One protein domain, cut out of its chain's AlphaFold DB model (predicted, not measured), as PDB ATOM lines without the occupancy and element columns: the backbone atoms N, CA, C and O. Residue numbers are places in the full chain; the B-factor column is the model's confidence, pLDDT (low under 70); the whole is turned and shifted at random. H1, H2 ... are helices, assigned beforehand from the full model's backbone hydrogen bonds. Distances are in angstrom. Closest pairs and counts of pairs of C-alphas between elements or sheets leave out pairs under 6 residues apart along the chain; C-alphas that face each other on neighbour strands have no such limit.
ATOM      1  N   ALA A 104      41.581 -48.788 -13.949       82.38
ATOM      2  CA  ALA A 104      42.932 -48.225 -14.096       82.38
ATOM      3  C   ALA A 104      43.495 -48.413 -15.525       82.38
ATOM      4  O   ALA A 104      44.186 -47.549 -16.060       82.38
ATOM      5  N   LEU A 105      43.114 -49.511 -16.189       85.56
ATOM      6  CA  LEU A 105      43.398 -49.756 -17.602       85.56
ATOM      7  C   LEU A 105      42.684 -48.765 -18.541       85.56
ATOM      8  O   LEU A 105      43.300 -48.250 -19.471       85.56
ATOM      9  N   GLY A 106      41.403 -48.474 -18.308       85.56
ATOM     10  CA  GLY A 106      40.654 -47.469 -19.067       85.56
ATOM     11  C   GLY A 106      41.240 -46.062 -18.922       85.56
ATOM     12  O   GLY A 106      41.340 -45.334 -19.911       85.56
ATOM     13  N   GLU A 107      41.701 -45.695 -17.725       83.75
ATOM     14  CA  GLU A 107      42.404 -44.427 -17.498       83.75
ATOM     15  C   GLU A 107      43.757 -44.375 -18.214       83.75
ATOM     16  O   GLU A 107      44.073 -43.362 -18.846       83.75
ATOM     17  N   ALA A 108      44.528 -45.467 -18.184       87.94
ATOM     18  CA  ALA A 108      45.797 -45.573 -18.900       87.94
ATOM     19  C   ALA A 108      45.609 -45.451 -20.424       87.94
ATOM     20  O   ALA A 108      46.332 -44.699 -21.078       87.94
ATOM     21  N   ILE A 109      44.592 -46.108 -20.995       87.94
ATOM     22  CA  ILE A 109      44.254 -45.995 -22.424       87.94
ATOM     23  C   ILE A 109      43.809 -44.566 -22.767       87.94
ATOM     24  O   ILE A 109      44.239 -44.003 -23.777       87.94
ATOM     25  N   ALA A 110      42.994 -43.934 -21.918       85.25
ATOM     26  CA  ALA A 110      42.588 -42.545 -22.114       85.25
ATOM     27  C   ALA A 110      43.779 -41.571 -22.023       85.25
ATOM     28  O   ALA A 110      43.838 -40.590 -22.767       85.25
ATOM     29  N   ALA A 111      44.740 -41.824 -21.129       86.88
ATOM     30  CA  ALA A 111      45.982 -41.060 -21.029       86.88
ATOM     31  C   ALA A 111      46.857 -41.229 -22.278       86.88
ATOM     32  O   ALA A 111      47.325 -40.234 -22.826       86.88
ATOM     33  N   TYR A 112      46.990 -42.453 -22.789       90.44
ATOM     34  CA  TYR A 112      47.684 -42.723 -24.047       90.44
ATOM     35  C   TYR A 112      47.038 -41.976 -25.225       90.44
ATOM     36  O   TYR A 112      47.724 -41.280 -25.973       90.44
ATOM     37  N   GLY A 113      45.705 -42.002 -25.336       89.06
ATOM     38  CA  GLY A 113      44.974 -41.250 -26.362       89.06
ATOM     39  C   GLY A 113      45.177 -39.728 -26.284       89.06
ATOM     40  O   GLY A 113      45.202 -39.051 -27.316       89.06
ATOM     41  N   ARG A 114      45.389 -39.172 -25.080       90.75
ATOM     42  CA  ARG A 114      45.708 -37.743 -24.902       90.75
ATOM     43  C   ARG A 114      47.049 -37.363 -25.526       90.75
ATOM     44  O   ARG A 114      47.132 -36.271 -26.077       90.75
ATOM     45  N   ILE A 115      48.052 -38.246 -25.507       91.44
ATOM     46  CA  ILE A 115      49.368 -37.984 -26.115       91.44
ATOM     47  C   ILE A 115      49.219 -37.735 -27.623       91.44
ATOM     48  O   ILE A 115      49.700 -36.722 -28.129       91.44
ATOM     49  N   PHE A 116      48.470 -38.587 -28.333       87.75
ATOM     50  CA  PHE A 116      48.220 -38.404 -29.771       87.75
ATOM     51  C   PHE A 116      47.401 -37.157 -30.075       87.75
ATOM     52  O   PHE A 116      47.681 -36.466 -31.052       87.75
ATOM     53  N   LYS A 117      46.404 -36.840 -29.240       87.12
ATOM     54  CA  LYS A 117      45.623 -35.609 -29.397       87.12
ATOM     55  C   LYS A 117      46.508 -34.370 -29.245       87.12
ATOM     56  O   LYS A 117      46.387 -33.450 -30.048       87.12
ATOM     57  N   SER A 118      47.399 -34.356 -28.254       90.69
ATOM     58  CA  SER A 118      48.355 -33.265 -28.058       90.69
ATOM     59  C   SER A 118      49.306 -33.138 -29.247       90.69
ATOM     60  O   SER A 118      49.451 -32.042 -29.776       90.69
ATOM     61  N   LEU A 119      49.873 -34.247 -29.737       88.50
ATOM     62  CA  LEU A 119      50.737 -34.244 -30.923       88.50
ATOM     63  C   LEU A 119      50.002 -33.720 -32.170       88.50
ATOM     64  O   LEU A 119      50.552 -32.926 -32.926       88.50
ATOM     65  N   HIS A 120      48.743 -34.120 -32.370       85.25
ATOM     66  CA  HIS A 120      47.904 -33.619 -33.461       85.25
ATOM     67  C   HIS A 120      47.681 -32.102 -33.377       85.25
ATOM     68  O   HIS A 120      47.796 -31.419 -34.391       85.25
ATOM     69  N   ILE A 121      47.379 -31.574 -32.185       87.38
ATOM     70  CA  ILE A 121      47.177 -30.131 -31.975       87.38
ATOM     71  C   ILE A 121      48.476 -29.361 -32.226       87.38
ATOM     72  O   ILE A 121      48.441 -28.340 -32.907       87.38
ATOM     73  N   LEU A 122      49.610 -29.861 -31.729       87.19
ATOM     74  CA  LEU A 122      50.919 -29.249 -31.972       87.19
ATOM     75  C   LEU A 122      51.240 -29.219 -33.474       87.19
ATOM     76  O   LEU A 122      51.536 -28.156 -34.009       87.19
ATOM     77  N   ASN A 123      51.046 -30.332 -34.190       83.69
ATOM     78  CA  ASN A 123      51.226 -30.380 -35.646       83.69
ATOM     79  C   ASN A 123      50.274 -29.435 -36.402       83.69
ATOM     80  O   ASN A 123      50.654 -28.864 -37.421       83.69
ATOM     81  N   TYR A 124      49.041 -29.259 -35.917       83.44
ATOM     82  CA  TYR A 124      48.053 -28.354 -36.514       83.44
ATOM     83  C   TYR A 124      48.410 -26.865 -36.342       83.44
ATOM     84  O   TYR A 124      48.060 -26.037 -37.195       83.44
ATOM     85  N   ILE A 125      49.070 -26.513 -35.235       84.94
ATOM     86  CA  ILE A 125      49.469 -25.136 -34.921       84.94
ATOM     87  C   ILE A 125      50.814 -24.798 -35.580       84.94
ATOM     88  O   ILE A 125      50.870 -23.806 -36.304       84.94
ATOM     89  N   ASP A 126      51.844 -25.629 -35.385       75.69
ATOM     90  CA  ASP A 126      53.238 -25.268 -35.690       75.69
ATOM     91  C   ASP A 126      53.697 -25.600 -37.115       75.69
ATOM     92  O   ASP A 126      54.420 -24.813 -37.722       75.69
ATOM     93  N   VAL A 127      53.352 -26.778 -37.645       67.94
ATOM     94  CA  VAL A 127      54.216 -27.405 -38.663       67.94
ATOM     95  C   VAL A 127      53.758 -27.167 -40.102       67.94
ATOM     96  O   VAL A 127      54.606 -26.995 -40.974       67.94
ATOM     97  N   ASP A 128      52.450 -27.183 -40.394       73.81
ATOM     98  CA  ASP A 128      52.031 -27.382 -41.787       73.81
ATOM     99  C   ASP A 128      50.685 -26.733 -42.173       73.81
ATOM    100  O   ASP A 128      49.601 -27.097 -41.704       73.81
ATOM    101  N   GLU A 129      50.750 -25.770 -43.097       81.00
ATOM    102  CA  GLU A 129      49.573 -25.159 -43.726       81.00
ATOM    103  C   GLU A 129      48.821 -26.163 -44.613       81.00
ATOM    104  O   GLU A 129      47.593 -26.094 -44.709       81.00
ATOM    105  N   THR A 130      49.512 -27.127 -45.226       81.50
ATOM    106  CA  THR A 130      48.867 -28.164 -46.042       81.50
ATOM    107  C   THR A 130      48.061 -29.122 -45.166       81.50
ATOM    108  O   THR A 130      46.879 -29.331 -45.430       81.50
ATOM    109  N   TYR A 131      48.604 -29.541 -44.018       81.44
ATOM    110  CA  TYR A 131      47.875 -30.325 -43.016       81.44
ATOM    111  C   TYR A 131      46.599 -29.626 -42.518       81.44
ATOM    112  O   TYR A 131      45.534 -30.239 -42.387       81.44
ATOM    113  N   ARG A 132      46.667 -28.310 -42.283       84.81
ATOM    114  CA  ARG A 132      45.498 -27.502 -41.902       84.81
ATOM    115  C   ARG A 132      44.445 -27.452 -43.008       84.81
ATOM    116  O   ARG A 132      43.248 -27.503 -42.708       84.81
ATOM    117  N   ARG A 133      44.864 -27.327 -44.269       85.12
ATOM    118  CA  ARG A 133      43.963 -27.337 -45.434       85.12
ATOM    119  C   ARG A 133      43.297 -28.694 -45.616       85.12
ATOM    120  O   ARG A 133      42.085 -28.722 -45.806       85.12
ATOM    121  N   ASP A 134      44.029 -29.787 -45.444       84.94
ATOM    122  CA  ASP A 134      43.489 -31.145 -45.534       84.94
ATOM    123  C   ASP A 134      42.417 -31.394 -44.467       84.94
ATOM    124  O   ASP A 134      41.313 -31.854 -44.769       84.94
ATOM    125  N   ILE A 135      42.688 -31.002 -43.216       85.81
ATOM    126  CA  ILE A 135      41.711 -31.101 -42.121       85.81
ATOM    127  C   ILE A 135      40.475 -30.244 -42.403       85.81
ATOM    128  O   ILE A 135      39.349 -30.687 -42.162       85.81
ATOM    129  N   LYS A 136      40.654 -29.024 -42.927       85.56
ATOM    130  CA  LYS A 136      39.527 -28.184 -43.362       85.56
ATOM    131  C   LYS A 136      38.729 -28.866 -44.473       85.56
ATOM    132  O   LYS A 136      37.507 -28.851 -44.398       85.56
ATOM    133  N   GLY A 137      39.386 -29.498 -45.445       85.69
ATOM    134  CA  GLY A 137      38.735 -30.250 -46.518       85.69
ATOM    135  C   GLY A 137      37.867 -31.388 -45.982       85.69
ATOM    136  O   GLY A 137      36.676 -31.455 -46.286       85.69
ATOM    137  N   ILE A 138      38.422 -32.223 -45.097       86.81
ATOM    138  CA  ILE A 138      37.686 -33.319 -44.448       86.81
ATOM    139  C   ILE A 138      36.507 -32.780 -43.632       86.81
ATOM    140  O   ILE A 138      35.406 -33.327 -43.695       86.81
ATOM    141  N   ARG A 139      36.700 -31.693 -42.875       86.75
ATOM    142  CA  ARG A 139      35.623 -31.096 -42.075       86.75
ATOM    143  C   ARG A 139      34.522 -30.508 -42.953       86.75
ATOM    144  O   ARG A 139      33.357 -30.726 -42.654       86.75
ATOM    145  N   ASN A 140      34.873 -29.812 -44.030       86.25
ATOM    146  CA  ASN A 140      33.904 -29.261 -44.979       86.25
ATOM    147  C   ASN A 140      33.082 -30.376 -45.640       86.25
ATOM    148  O   ASN A 140      31.878 -30.221 -45.823       86.25
ATOM    149  N   LEU A 141      33.711 -31.520 -45.933       85.75
ATOM    150  CA  LEU A 141      33.027 -32.707 -46.439       85.75
ATOM    151  C   LEU A 141      32.011 -33.258 -45.424       85.75
ATOM    152  O   LEU A 141      30.865 -33.530 -45.779       85.75
ATOM    153  N   GLN A 142      32.422 -33.402 -44.159       85.94
ATOM    154  CA  GLN A 142      31.528 -33.850 -43.087       85.94
ATOM    155  C   GLN A 142      30.394 -32.848 -42.849       85.94
ATOM    156  O   GLN A 142      29.243 -33.257 -42.737       85.94
ATOM    157  N   GLU A 143      30.683 -31.547 -42.839       87.12
ATOM    158  CA  GLU A 143      29.670 -30.502 -42.680       87.12
ATOM    159  C   GLU A 143      28.661 -30.527 -43.832       87.12
ATOM    160  O   GLU A 143      27.459 -30.505 -43.585       87.12
ATOM    161  N   GLY A 144      29.119 -30.668 -45.082       85.25
ATOM    162  CA  GLY A 144      28.238 -30.807 -46.246       85.25
ATOM    163  C   GLY A 144      27.330 -32.035 -46.145       85.25
ATOM    164  O   GLY A 144      26.120 -31.941 -46.350       85.25
ATOM    165  N   ARG A 145      27.893 -33.176 -45.729       86.38
ATOM    166  CA  ARG A 145      27.132 -34.402 -45.460       86.38
ATOM    167  C   ARG A 145      26.086 -34.193 -44.360       86.38
ATOM    168  O   ARG A 145      24.944 -34.617 -44.519       86.38
ATOM    169  N   HIS A 146      26.458 -33.553 -43.253       85.75
ATOM    170  CA  HIS A 146      25.559 -33.287 -42.130       85.75
ATOM    171  C   HIS A 146      24.485 -32.246 -42.462       85.75
ATOM    172  O   HIS A 146      23.354 -32.368 -41.996       85.75
ATOM    173  N   ALA A 147      24.797 -31.239 -43.277       85.12
ATOM    174  CA  ALA A 147      23.828 -30.270 -43.774       85.12
ATOM    175  C   ALA A 147      22.773 -30.942 -44.666       85.12
ATOM    176  O   ALA A 147      21.577 -30.757 -44.444       85.12
ATOM    177  N   LEU A 148      23.199 -31.793 -45.608       84.19
ATOM    178  CA  LEU A 148      22.281 -32.562 -46.450       84.19
ATOM    179  C   LEU A 148      21.445 -33.548 -45.621       84.19
ATOM    180  O   LEU A 148      20.231 -33.622 -45.801       84.19
ATOM    181  N   ALA A 149      22.063 -34.249 -44.666       83.38
ATOM    182  CA  ALA A 149      21.347 -35.135 -43.753       83.38
ATOM    183  C   ALA A 149      20.273 -34.380 -42.954       83.38
ATOM    184  O   ALA A 149      19.150 -34.862 -42.869       83.38
ATOM    185  N   ARG A 150      20.572 -33.176 -42.441       80.50
ATOM    186  CA  ARG A 150      19.579 -32.315 -41.775       80.50
ATOM    187  C   ARG A 150      18.430 -31.940 -42.706       80.50
ATOM    188  O   ARG A 150      17.282 -32.003 -42.282       80.50
ATOM    189  N   LYS A 151      18.713 -31.585 -43.964       80.50
ATOM    190  CA  LYS A 151      17.672 -31.250 -44.947       80.50
ATOM    191  C   LYS A 151      16.750 -32.444 -45.234       80.50
ATOM    192  O   LYS A 151      15.542 -32.267 -45.251       80.50
ATOM    193  N   ILE A 152      17.305 -33.649 -45.391       78.38
ATOM    194  CA  ILE A 152      16.541 -34.888 -45.640       78.38
ATOM    195  C   ILE A 152      15.736 -35.314 -44.405       78.38
ATOM    196  O   ILE A 152      14.577 -35.695 -44.523       78.38
ATOM    197  N   CYS A 153      16.325 -35.224 -43.211       70.94
ATOM    198  CA  CYS A 153      15.677 -35.594 -41.950       70.94
ATOM    199  C   CYS A 153      14.689 -34.540 -41.425       70.94
ATOM    200  O   CYS A 153      14.414 -34.527 -40.227       70.94
ATOM    201  N   HIS A 154      14.129 -33.676 -42.277       63.75
ATOM    202  CA  HIS A 154      13.014 -32.818 -41.878       63.75
ATOM    203  C   HIS A 154      11.739 -33.655 -41.685       63.75
ATOM    204  O   HIS A 154      10.833 -33.679 -42.511       63.75
ATOM    205  N   GLY A 155      11.696 -34.357 -40.559       48.75
ATOM    206  CA  GLY A 155      10.560 -35.093 -40.041       48.75
ATOM    207  C   GLY A 155      10.396 -34.712 -38.580       48.75
ATOM    208  O   GLY A 155      11.126 -35.212 -37.730       48.75
ATOM    209  N   ASN A 156       9.414 -33.842 -38.339       38.78
ATOM    210  CA  ASN A 156       8.938 -33.311 -37.059       38.78
ATOM    211  C   ASN A 156       9.702 -32.088 -36.535       38.78
ATOM    212  O   ASN A 156      10.809 -32.197 -36.020       38.78
ATOM    213  N   LYS A 157       9.036 -30.928 -36.632       46.75
ATOM    214  CA  LYS A 157       9.257 -29.734 -35.802       46.75
ATOM    215  C   LYS A 157       9.781 -30.141 -34.415       46.75
ATOM    216  O   LYS A 157       9.047 -30.771 -33.664       46.75
ATOM    217  N   ASP A 158      11.042 -29.830 -34.137       41.22
ATOM    218  CA  ASP A 158      11.684 -29.703 -32.821       41.22
ATOM    219  C   ASP A 158      11.449 -30.758 -31.715       41.22
ATOM    220  O   ASP A 158      11.816 -30.503 -30.572       41.22
ATOM    221  N   GLU A 159      10.954 -31.967 -31.996       44.44
ATOM    222  CA  GLU A 159      10.827 -33.012 -30.966       44.44
ATOM    223  C   GLU A 159      11.153 -34.426 -31.481       44.44
ATOM    224  O   GLU A 159      10.295 -35.199 -31.907       44.44
ATOM    225  N   LEU A 160      12.423 -34.822 -31.350       46.94
ATOM    226  CA  LEU A 160      12.852 -36.226 -31.383       46.94
ATOM    227  C   LEU A 160      12.619 -36.872 -30.004       46.94
ATOM    228  O   LEU A 160      13.553 -37.158 -29.255       46.94
ATOM    229  N   TYR A 161      11.358 -37.119 -29.646       48.50
ATOM    230  CA  TYR A 161      11.006 -37.900 -28.454       48.50
ATOM    231  C   TYR A 161      11.026 -39.400 -28.752       48.50
ATOM    232  O   TYR A 161       9.967 -39.991 -28.842       48.50
ATOM    233  N   HIS A 162      12.183 -40.061 -28.876       50.53
ATOM    234  CA  HIS A 162      12.231 -41.528 -28.730       50.53
ATOM    235  C   HIS A 162      13.510 -41.990 -28.014       50.53
ATOM    236  O   HIS A 162      14.609 -41.984 -28.563       50.53
ATOM    237  N   ARG A 163      13.352 -42.462 -26.769       50.06
ATOM    238  CA  ARG A 163      14.378 -43.215 -26.032       50.06
ATOM    239  C   ARG A 163      14.378 -44.666 -26.534       50.06
ATOM    240  O   ARG A 163      13.780 -45.525 -25.899       50.06
ATOM    241  N   TYR A 164      15.028 -44.932 -27.667       47.03
ATOM    242  CA  TYR A 164      15.307 -46.290 -28.159       47.03
ATOM    243  C   TYR A 164      16.668 -46.327 -28.879       47.03
ATOM    244  O   TYR A 164      16.764 -45.989 -30.055       47.03
ATOM    245  N   GLU A 165      17.722 -46.774 -28.186       55.03
ATOM    246  CA  GLU A 165      19.096 -46.858 -28.727       55.03
ATOM    247  C   GLU A 165      19.199 -47.768 -29.970       55.03
ATOM    248  O   GLU A 165      19.804 -47.371 -30.959       55.03
ATOM    249  N   ARG A 166      18.522 -48.930 -29.998       53.84
ATOM    250  CA  ARG A 166      18.519 -49.829 -31.178       53.84
ATOM    251  C   ARG A 166      17.717 -49.308 -32.377       53.84
ATOM    252  O   ARG A 166      18.013 -49.662 -33.513       53.84
ATOM    253  N   GLY A 167      16.681 -48.500 -32.144       56.66
ATOM    254  CA  GLY A 167      15.899 -47.888 -33.226       56.66
ATOM    255  C   GLY A 167      16.678 -46.772 -33.918       56.66
ATOM    256  O   GLY A 167      16.622 -46.643 -35.140       56.66
ATOM    257  N   LEU A 168      17.469 -46.030 -33.137       61.03
ATOM    258  CA  LEU A 168      18.315 -44.942 -33.614       61.03
ATOM    259  C   LEU A 168      19.424 -45.439 -34.551       61.03
ATOM    260  O   LEU A 168      19.676 -44.817 -35.575       61.03
ATOM    261  N   GLU A 169      20.057 -46.578 -34.246       68.25
ATOM    262  CA  GLU A 169      21.081 -47.181 -35.114       68.25
ATOM    263  C   GLU A 169      20.519 -47.534 -36.497       68.25
ATOM    264  O   GLU A 169      21.126 -47.205 -37.517       68.25
ATOM    265  N   ASN A 170      19.323 -48.129 -36.546       70.06
ATOM    266  CA  ASN A 170      18.655 -48.450 -37.806       70.06
ATOM    267  C   ASN A 170      18.220 -47.185 -38.557       70.06
ATOM    268  O   ASN A 170      18.391 -47.111 -39.771       70.06
ATOM    269  N   GLN A 171      17.720 -46.165 -37.854       68.94
ATOM    270  CA  GLN A 171      17.381 -44.871 -38.455       68.94
ATOM    271  C   GLN A 171      18.613 -44.168 -39.036       68.94
ATOM    272  O   GLN A 171      18.559 -43.671 -40.158       68.94
ATOM    273  N   LEU A 172      19.744 -44.180 -38.326       72.69
ATOM    274  CA  LEU A 172      21.013 -43.627 -38.805       72.69
ATOM    275  C   LEU A 172      21.582 -44.433 -39.982       72.69
ATOM    276  O   LEU A 172      22.124 -43.847 -40.920       72.69
ATOM    277  N   GLY A 173      21.426 -45.759 -39.966       78.69
ATOM    278  CA  GLY A 173      21.809 -46.639 -41.071       78.69
ATOM    279  C   GLY A 173      21.000 -46.368 -42.342       78.69
ATOM    280  O   GLY A 173      21.577 -46.164 -43.411       78.69
ATOM    281  N   VAL A 174      19.671 -46.287 -42.221       83.12
ATOM    282  CA  VAL A 174      18.764 -45.971 -43.338       83.12
ATOM    283  C   VAL A 174      18.988 -44.545 -43.840       83.12
ATOM    284  O   VAL A 174      19.076 -44.337 -45.049       83.12
ATOM    285  N   LEU A 175      19.171 -43.570 -42.946       84.06
ATOM    286  CA  LEU A 175      19.517 -42.199 -43.327       84.06
ATOM    287  C   LEU A 175      20.833 -42.157 -44.107       84.06
ATOM    288  O   LEU A 175      20.930 -41.468 -45.119       84.06
ATOM    289  N   GLY A 176      21.838 -42.919 -43.670       85.00
ATOM    290  CA  GLY A 176      23.097 -43.069 -44.394       85.00
ATOM    291  C   GLY A 176      22.904 -43.622 -45.807       85.00
ATOM    292  O   GLY A 176      23.539 -43.130 -46.738       85.00
ATOM    293  N   LEU A 177      22.008 -44.596 -45.984       88.50
ATOM    294  CA  LEU A 177      21.683 -45.160 -47.294       88.50
ATOM    295  C   LEU A 177      21.003 -44.130 -48.204       88.50
ATOM    296  O   LEU A 177      21.483 -43.893 -49.310       88.50
ATOM    297  N   VAL A 178      19.937 -43.481 -47.726       87.25
ATOM    298  CA  VAL A 178      19.204 -42.458 -48.490       87.25
ATOM    299  C   VAL A 178      20.135 -41.315 -48.886       87.25
ATOM    300  O   VAL A 178      20.146 -40.898 -50.040       87.25
ATOM    301  N   LEU A 179      20.975 -40.857 -47.959       88.12
ATOM    302  CA  LEU A 179      21.963 -39.816 -48.213       88.12
ATOM    303  C   LEU A 179      22.922 -40.198 -49.346       88.12
ATOM    304  O   LEU A 179      23.167 -39.389 -50.236       88.12
ATOM    305  N   ASN A 180      23.430 -41.432 -49.343       91.00
ATOM    306  CA  ASN A 180      24.306 -41.926 -50.405       91.00
ATOM    307  C   ASN A 180      23.576 -42.012 -51.755       91.00
ATOM    308  O   ASN A 180      24.153 -41.644 -52.777       91.00
ATOM    309  N   CYS A 181      22.316 -42.454 -51.772       89.94
ATOM    310  CA  CYS A 181      21.496 -42.490 -52.986       89.94
ATOM    311  C   CYS A 181      21.254 -41.084 -53.555       89.94
ATOM    312  O   CYS A 181      21.388 -40.880 -54.759       89.94
ATOM    313  N   VAL A 182      20.957 -40.106 -52.696       88.94
ATOM    314  CA  VAL A 182      20.772 -38.703 -53.093       88.94
ATOM    315  C   VAL A 182      22.071 -38.109 -53.631       88.94
ATOM    316  O   VAL A 182      22.057 -37.460 -54.672       88.94
ATOM    317  N   VAL A 183      23.205 -38.356 -52.969       89.75
ATOM    318  CA  VAL A 183      24.523 -37.908 -53.447       89.75
ATOM    319  C   VAL A 183      24.832 -38.503 -54.820       89.75
ATOM    320  O   VAL A 183      25.248 -37.771 -55.716       89.75
ATOM    321  N   LEU A 184      24.581 -39.802 -55.017       90.69
ATOM    322  CA  LEU A 184      24.751 -40.452 -56.316       90.69
ATOM    323  C   LEU A 184      23.887 -39.778 -57.386       90.69
ATOM    324  O   LEU A 184      24.403 -39.394 -58.436       90.69
ATOM    325  N   TRP A 185      22.600 -39.578 -57.104       88.69
ATOM    326  CA  TRP A 185      21.685 -38.897 -58.014       88.69
ATOM    327  C   TRP A 185      22.194 -37.492 -58.367       88.69
ATOM    328  O   TRP A 185      22.375 -37.184 -59.541       88.69
ATOM    329  N   THR A 186      22.568 -36.682 -57.375       89.31
ATOM    330  CA  THR A 186      23.146 -35.349 -57.599       89.31
ATOM    331  C   THR A 186      24.393 -35.405 -58.482       89.31
ATOM    332  O   THR A 186      24.510 -34.608 -59.405       89.31
ATOM    333  N   THR A 187      25.305 -36.360 -58.275       90.12
ATOM    334  CA  THR A 187      26.509 -36.473 -59.120       90.12
ATOM    335  C   THR A 187      26.201 -36.842 -60.570       90.12
ATOM    336  O   THR A 187      26.810 -36.272 -61.473       90.12
ATOM    337  N   VAL A 188      25.235 -37.735 -60.808       89.88
ATOM    338  CA  VAL A 188      24.807 -38.118 -62.164       89.88
ATOM    339  C   VAL A 188      24.189 -36.922 -62.891       89.88
ATOM    340  O   VAL A 188      24.503 -36.674 -64.055       89.88
ATOM    341  N   TYR A 189      23.357 -36.142 -62.199       88.75
ATOM    342  CA  TYR A 189      22.711 -34.964 -62.778       88.75
ATOM    343  C   TYR A 189      23.671 -33.787 -62.978       88.75
ATOM    344  O   TYR A 189      23.576 -33.099 -63.989       88.75
ATOM    345  N   LEU A 190      24.634 -33.579 -62.075       88.56
ATOM    346  CA  LEU A 190      25.693 -32.581 -62.261       88.56
ATOM    347  C   LEU A 190      26.560 -32.909 -63.480       88.56
ATOM    348  O   LEU A 190      26.872 -32.024 -64.271       88.56
ATOM    349  N   ASP A 191      26.912 -34.179 -63.669       89.19
ATOM    350  CA  ASP A 191      27.664 -34.633 -64.837       89.19
ATOM    351  C   ASP A 191      26.856 -34.461 -66.139       89.19
ATOM    352  O   ASP A 191      27.379 -33.966 -67.140       89.19
ATOM    353  N   ALA A 192      25.555 -34.765 -66.121       88.88
ATOM    354  CA  ALA A 192      24.657 -34.481 -67.241       88.88
ATOM    355  C   ALA A 192      24.563 -32.978 -67.562       88.88
ATOM    356  O   ALA A 192      24.684 -32.594 -68.726       88.88
ATOM    357  N   ALA A 193      24.424 -32.123 -66.543       87.69
ATOM    358  CA  ALA A 193      24.386 -30.673 -66.710       87.69
ATOM    359  C   ALA A 193      25.698 -30.143 -67.303       87.69
ATOM    360  O   ALA A 193      25.683 -29.388 -68.271       87.69
ATOM    361  N   VAL A 194      26.849 -30.605 -66.807       88.62
ATOM    362  CA  VAL A 194      28.161 -30.226 -67.355       88.62
ATOM    363  C   VAL A 194      28.306 -30.653 -68.818       88.62
ATOM    364  O   VAL A 194      28.851 -29.891 -69.619       88.62
ATOM    365  N   ARG A 195      27.815 -31.840 -69.204       88.44
ATOM    366  CA  ARG A 195      27.797 -32.258 -70.618       88.44
ATOM    367  C   ARG A 195      26.936 -31.331 -71.474       88.44
ATOM    368  O   ARG A 195      27.375 -30.958 -72.560       88.44
ATOM    369  N   GLN A 196      25.758 -30.940 -70.989       86.94
ATOM    370  CA  GLN A 196      24.872 -30.020 -71.702       86.94
ATOM    371  C   GLN A 196      25.510 -28.633 -71.866       86.94
ATOM    372  O   GLN A 196      25.524 -28.106 -72.975       86.94
ATOM    373  N   LEU A 197      26.120 -28.077 -70.812       87.50
ATOM    374  CA  LEU A 197      26.828 -26.790 -70.878       87.50
ATOM    375  C   LEU A 197      27.980 -26.824 -71.893       87.50
ATOM    376  O   LEU A 197      28.152 -25.889 -72.675       87.50
ATOM    377  N   LYS A 198      28.745 -27.923 -71.931       87.19
ATOM    378  CA  LYS A 198      29.803 -28.119 -72.935       87.19
ATOM    379  C   LYS A 198      29.237 -28.194 -74.355       87.19
ATOM    380  O   LYS A 198      29.831 -27.624 -75.265       87.19
ATOM    381  N   ALA A 199      28.094 -28.854 -74.545       87.50
ATOM    382  CA  ALA A 199      27.419 -28.927 -75.842       87.50
ATOM    383  C   ALA A 199      26.874 -27.561 -76.304       87.50
ATOM    384  O   ALA A 199      26.870 -27.278 -77.498       87.50
ATOM    385  N   GLN A 200      26.474 -26.698 -75.367       86.69
ATOM    386  CA  GLN A 200      26.049 -25.317 -75.629       86.69
ATOM    387  C   GLN A 200      27.225 -24.353 -75.886       86.69
ATOM    388  O   GLN A 200      27.005 -23.179 -76.171       86.69
ATOM    389  N   GLY A 201      28.472 -24.830 -75.799       84.00
ATOM    390  CA  GLY A 201      29.671 -24.023 -76.039       84.00
ATOM    391  C   GLY A 201      30.115 -23.168 -74.849       84.00
ATOM    392  O   GLY A 201      30.963 -22.294 -75.020       84.00
ATOM    393  N   TYR A 202      29.585 -23.408 -73.644       84.50
ATOM    394  CA  TYR A 202      30.033 -22.702 -72.445       84.50
ATOM    395  C   TYR A 202      31.421 -23.209 -72.004       84.50
ATOM    396  O   TYR A 202      31.624 -24.427 -71.901       84.50
ATOM    397  N   PRO A 203      32.394 -22.323 -71.713       80.56
ATOM    398  CA  PRO A 203      33.717 -22.740 -71.267       80.56
ATOM    399  C   PRO A 203      33.643 -23.284 -69.833       80.56
ATOM    400  O   PRO A 203      33.541 -22.527 -68.873       80.56
ATOM    401  N   VAL A 204      33.705 -24.609 -69.676       82.50
ATOM    402  CA  VAL A 204      33.784 -25.267 -68.361       82.50
ATOM    403  C   VAL A 204      35.248 -25.517 -68.005       82.50
ATOM    404  O   VAL A 204      35.909 -26.346 -68.636       82.50
ATOM    405  N   TRP A 205      35.748 -24.824 -66.983       84.88
ATOM    406  CA  TRP A 205      37.134 -24.923 -66.534       84.88
ATOM    407  C   TRP A 205      37.286 -26.121 -65.589       84.88
ATOM    408  O   TRP A 205      36.409 -26.414 -64.774       84.88
ATOM    409  N   GLY A 206      38.418 -26.826 -65.669       80.31
ATOM    410  CA  GLY A 206      38.686 -27.970 -64.785       80.31
ATOM    411  C   GLY A 206      38.744 -27.582 -63.302       80.31
ATOM    412  O   GLY A 206      38.382 -28.378 -62.437       80.31
ATOM    413  N   GLU A 207      39.134 -26.340 -63.010       84.12
ATOM    414  CA  GLU A 207      39.151 -25.786 -61.654       84.12
ATOM    415  C   GLU A 207      37.742 -25.630 -61.069       84.12
ATOM    416  O   GLU A 207      37.533 -25.914 -59.889       84.12
ATOM    417  N   ASP A 208      36.764 -25.253 -61.894       82.56
ATOM    418  CA  ASP A 208      35.367 -25.137 -61.472       82.56
ATOM    419  C   ASP A 208      34.759 -26.518 -61.219       82.56
ATOM    420  O   ASP A 208      34.061 -26.723 -60.225       82.56
ATOM    421  N   MET A 209      35.115 -27.509 -62.047       81.06
ATOM    422  CA  MET A 209      34.732 -28.905 -61.814       81.06
ATOM    423  C   MET A 209      35.295 -29.448 -60.493       81.06
ATOM    424  O   MET A 209      34.614 -30.211 -59.813       81.06
ATOM    425  N   ALA A 210      36.504 -29.040 -60.096       81.88
ATOM    426  CA  ALA A 210      37.101 -29.443 -58.821       81.88
ATOM    427  C   ALA A 210      36.431 -28.781 -57.601       81.88
ATOM    428  O   ALA A 210      36.522 -29.301 -56.488       81.88
ATOM    429  N   ARG A 211      35.757 -27.640 -57.796       81.56
ATOM    430  CA  ARG A 211      35.009 -26.924 -56.749       81.56
ATOM    431  C   ARG A 211      33.570 -27.409 -56.600       81.56
ATOM    432  O   ARG A 211      32.938 -27.085 -55.592       81.56
ATOM    433  N   LEU A 212      33.049 -28.174 -57.563       82.62
ATOM    434  CA  LEU A 212      31.706 -28.740 -57.474       82.62
ATOM    435  C   LEU A 212      31.609 -29.673 -56.262       82.62
ATOM    436  O   LEU A 212      32.293 -30.691 -56.162       82.62
TER     437      LEU A 212
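This is residues 104 to 212 of the 252 residues of the protein "Tn3 family transposase" of Pseudonocardiaceae bacterium (UniProt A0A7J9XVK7). Three long helices make an open, angular frame: H1 and H2 meet near their ends as a wide V, and the far end of H2 crosses H3 partway along its length. From H2 a loop swings out to the beginning of H3, and after H3 the printed part folds back to the short helix H4. The printed part has 109 residues with four named helices, in the order H1, H2, H3, H4, and no named strand; the class is all helix. The whole is extended, with a radius of gyration of the C-alphas of 20.9 A, and it is only just flat, with spans of 67 by 45 by 22 A.

Start with H1, residues 104 to 126, and go on to H2, residues 129 to 152. They are close but not clearly touching, with 2 pairs of C-alphas within 8 A; the closest are those of Tyr 124 and Arg 132, 6.0 A apart. They run opposite ways at a steep tilt of 67 degrees, only just short of about perpendicular. Next look at H3, residues 165 to 199: H2 touches it with residues 145 to 152 alone, and H3 touches H2 with residues 175 to 179 alone. Their closest C-alphas are those of Ala 149 and Leu 179, 6.5 A apart, and their lines are about perpendicular at 75 degrees. Last comes H4, residues 206 to 211, which is apart from H1, H2 and H3; H1 and H3 are apart as well. In H2 and H4 every O i to N i+4 pair is within hydrogen-bond range; in H1 it is 18 of 19 and in H3 30 of 31.

Find C-alpha 104 at (42.932, -48.225, -14.096); from there H1 runs 33.2 A to Asp 126. H2 begins at Glu 129 and runs 34.5 A to C-alpha 152 at (16.541, -34.888, -45.640). H3, the longest helix with 35 residues, runs 51.1 A from Glu 165 to Ala 199. H4 has six residues and ends at C-alpha 211, at (35.009, -26.924, -56.749).

The two C-alphas farthest apart are those of Ala 104 and Gly 201, at 67.8 A. The printed part has no cut. The link from H1 to H2 is tight, the one from H3 to H4 is short, and the one from H2 to H3, residues 153 to 164, is long. Look at residues 154 to 171, of which 165 to 171 belong to H3: this stretch stands free. The mean pLDDT of the printed part is 79.9, and confidence is low, under 70, at residue 127, residues 154 to 169 and residue 171.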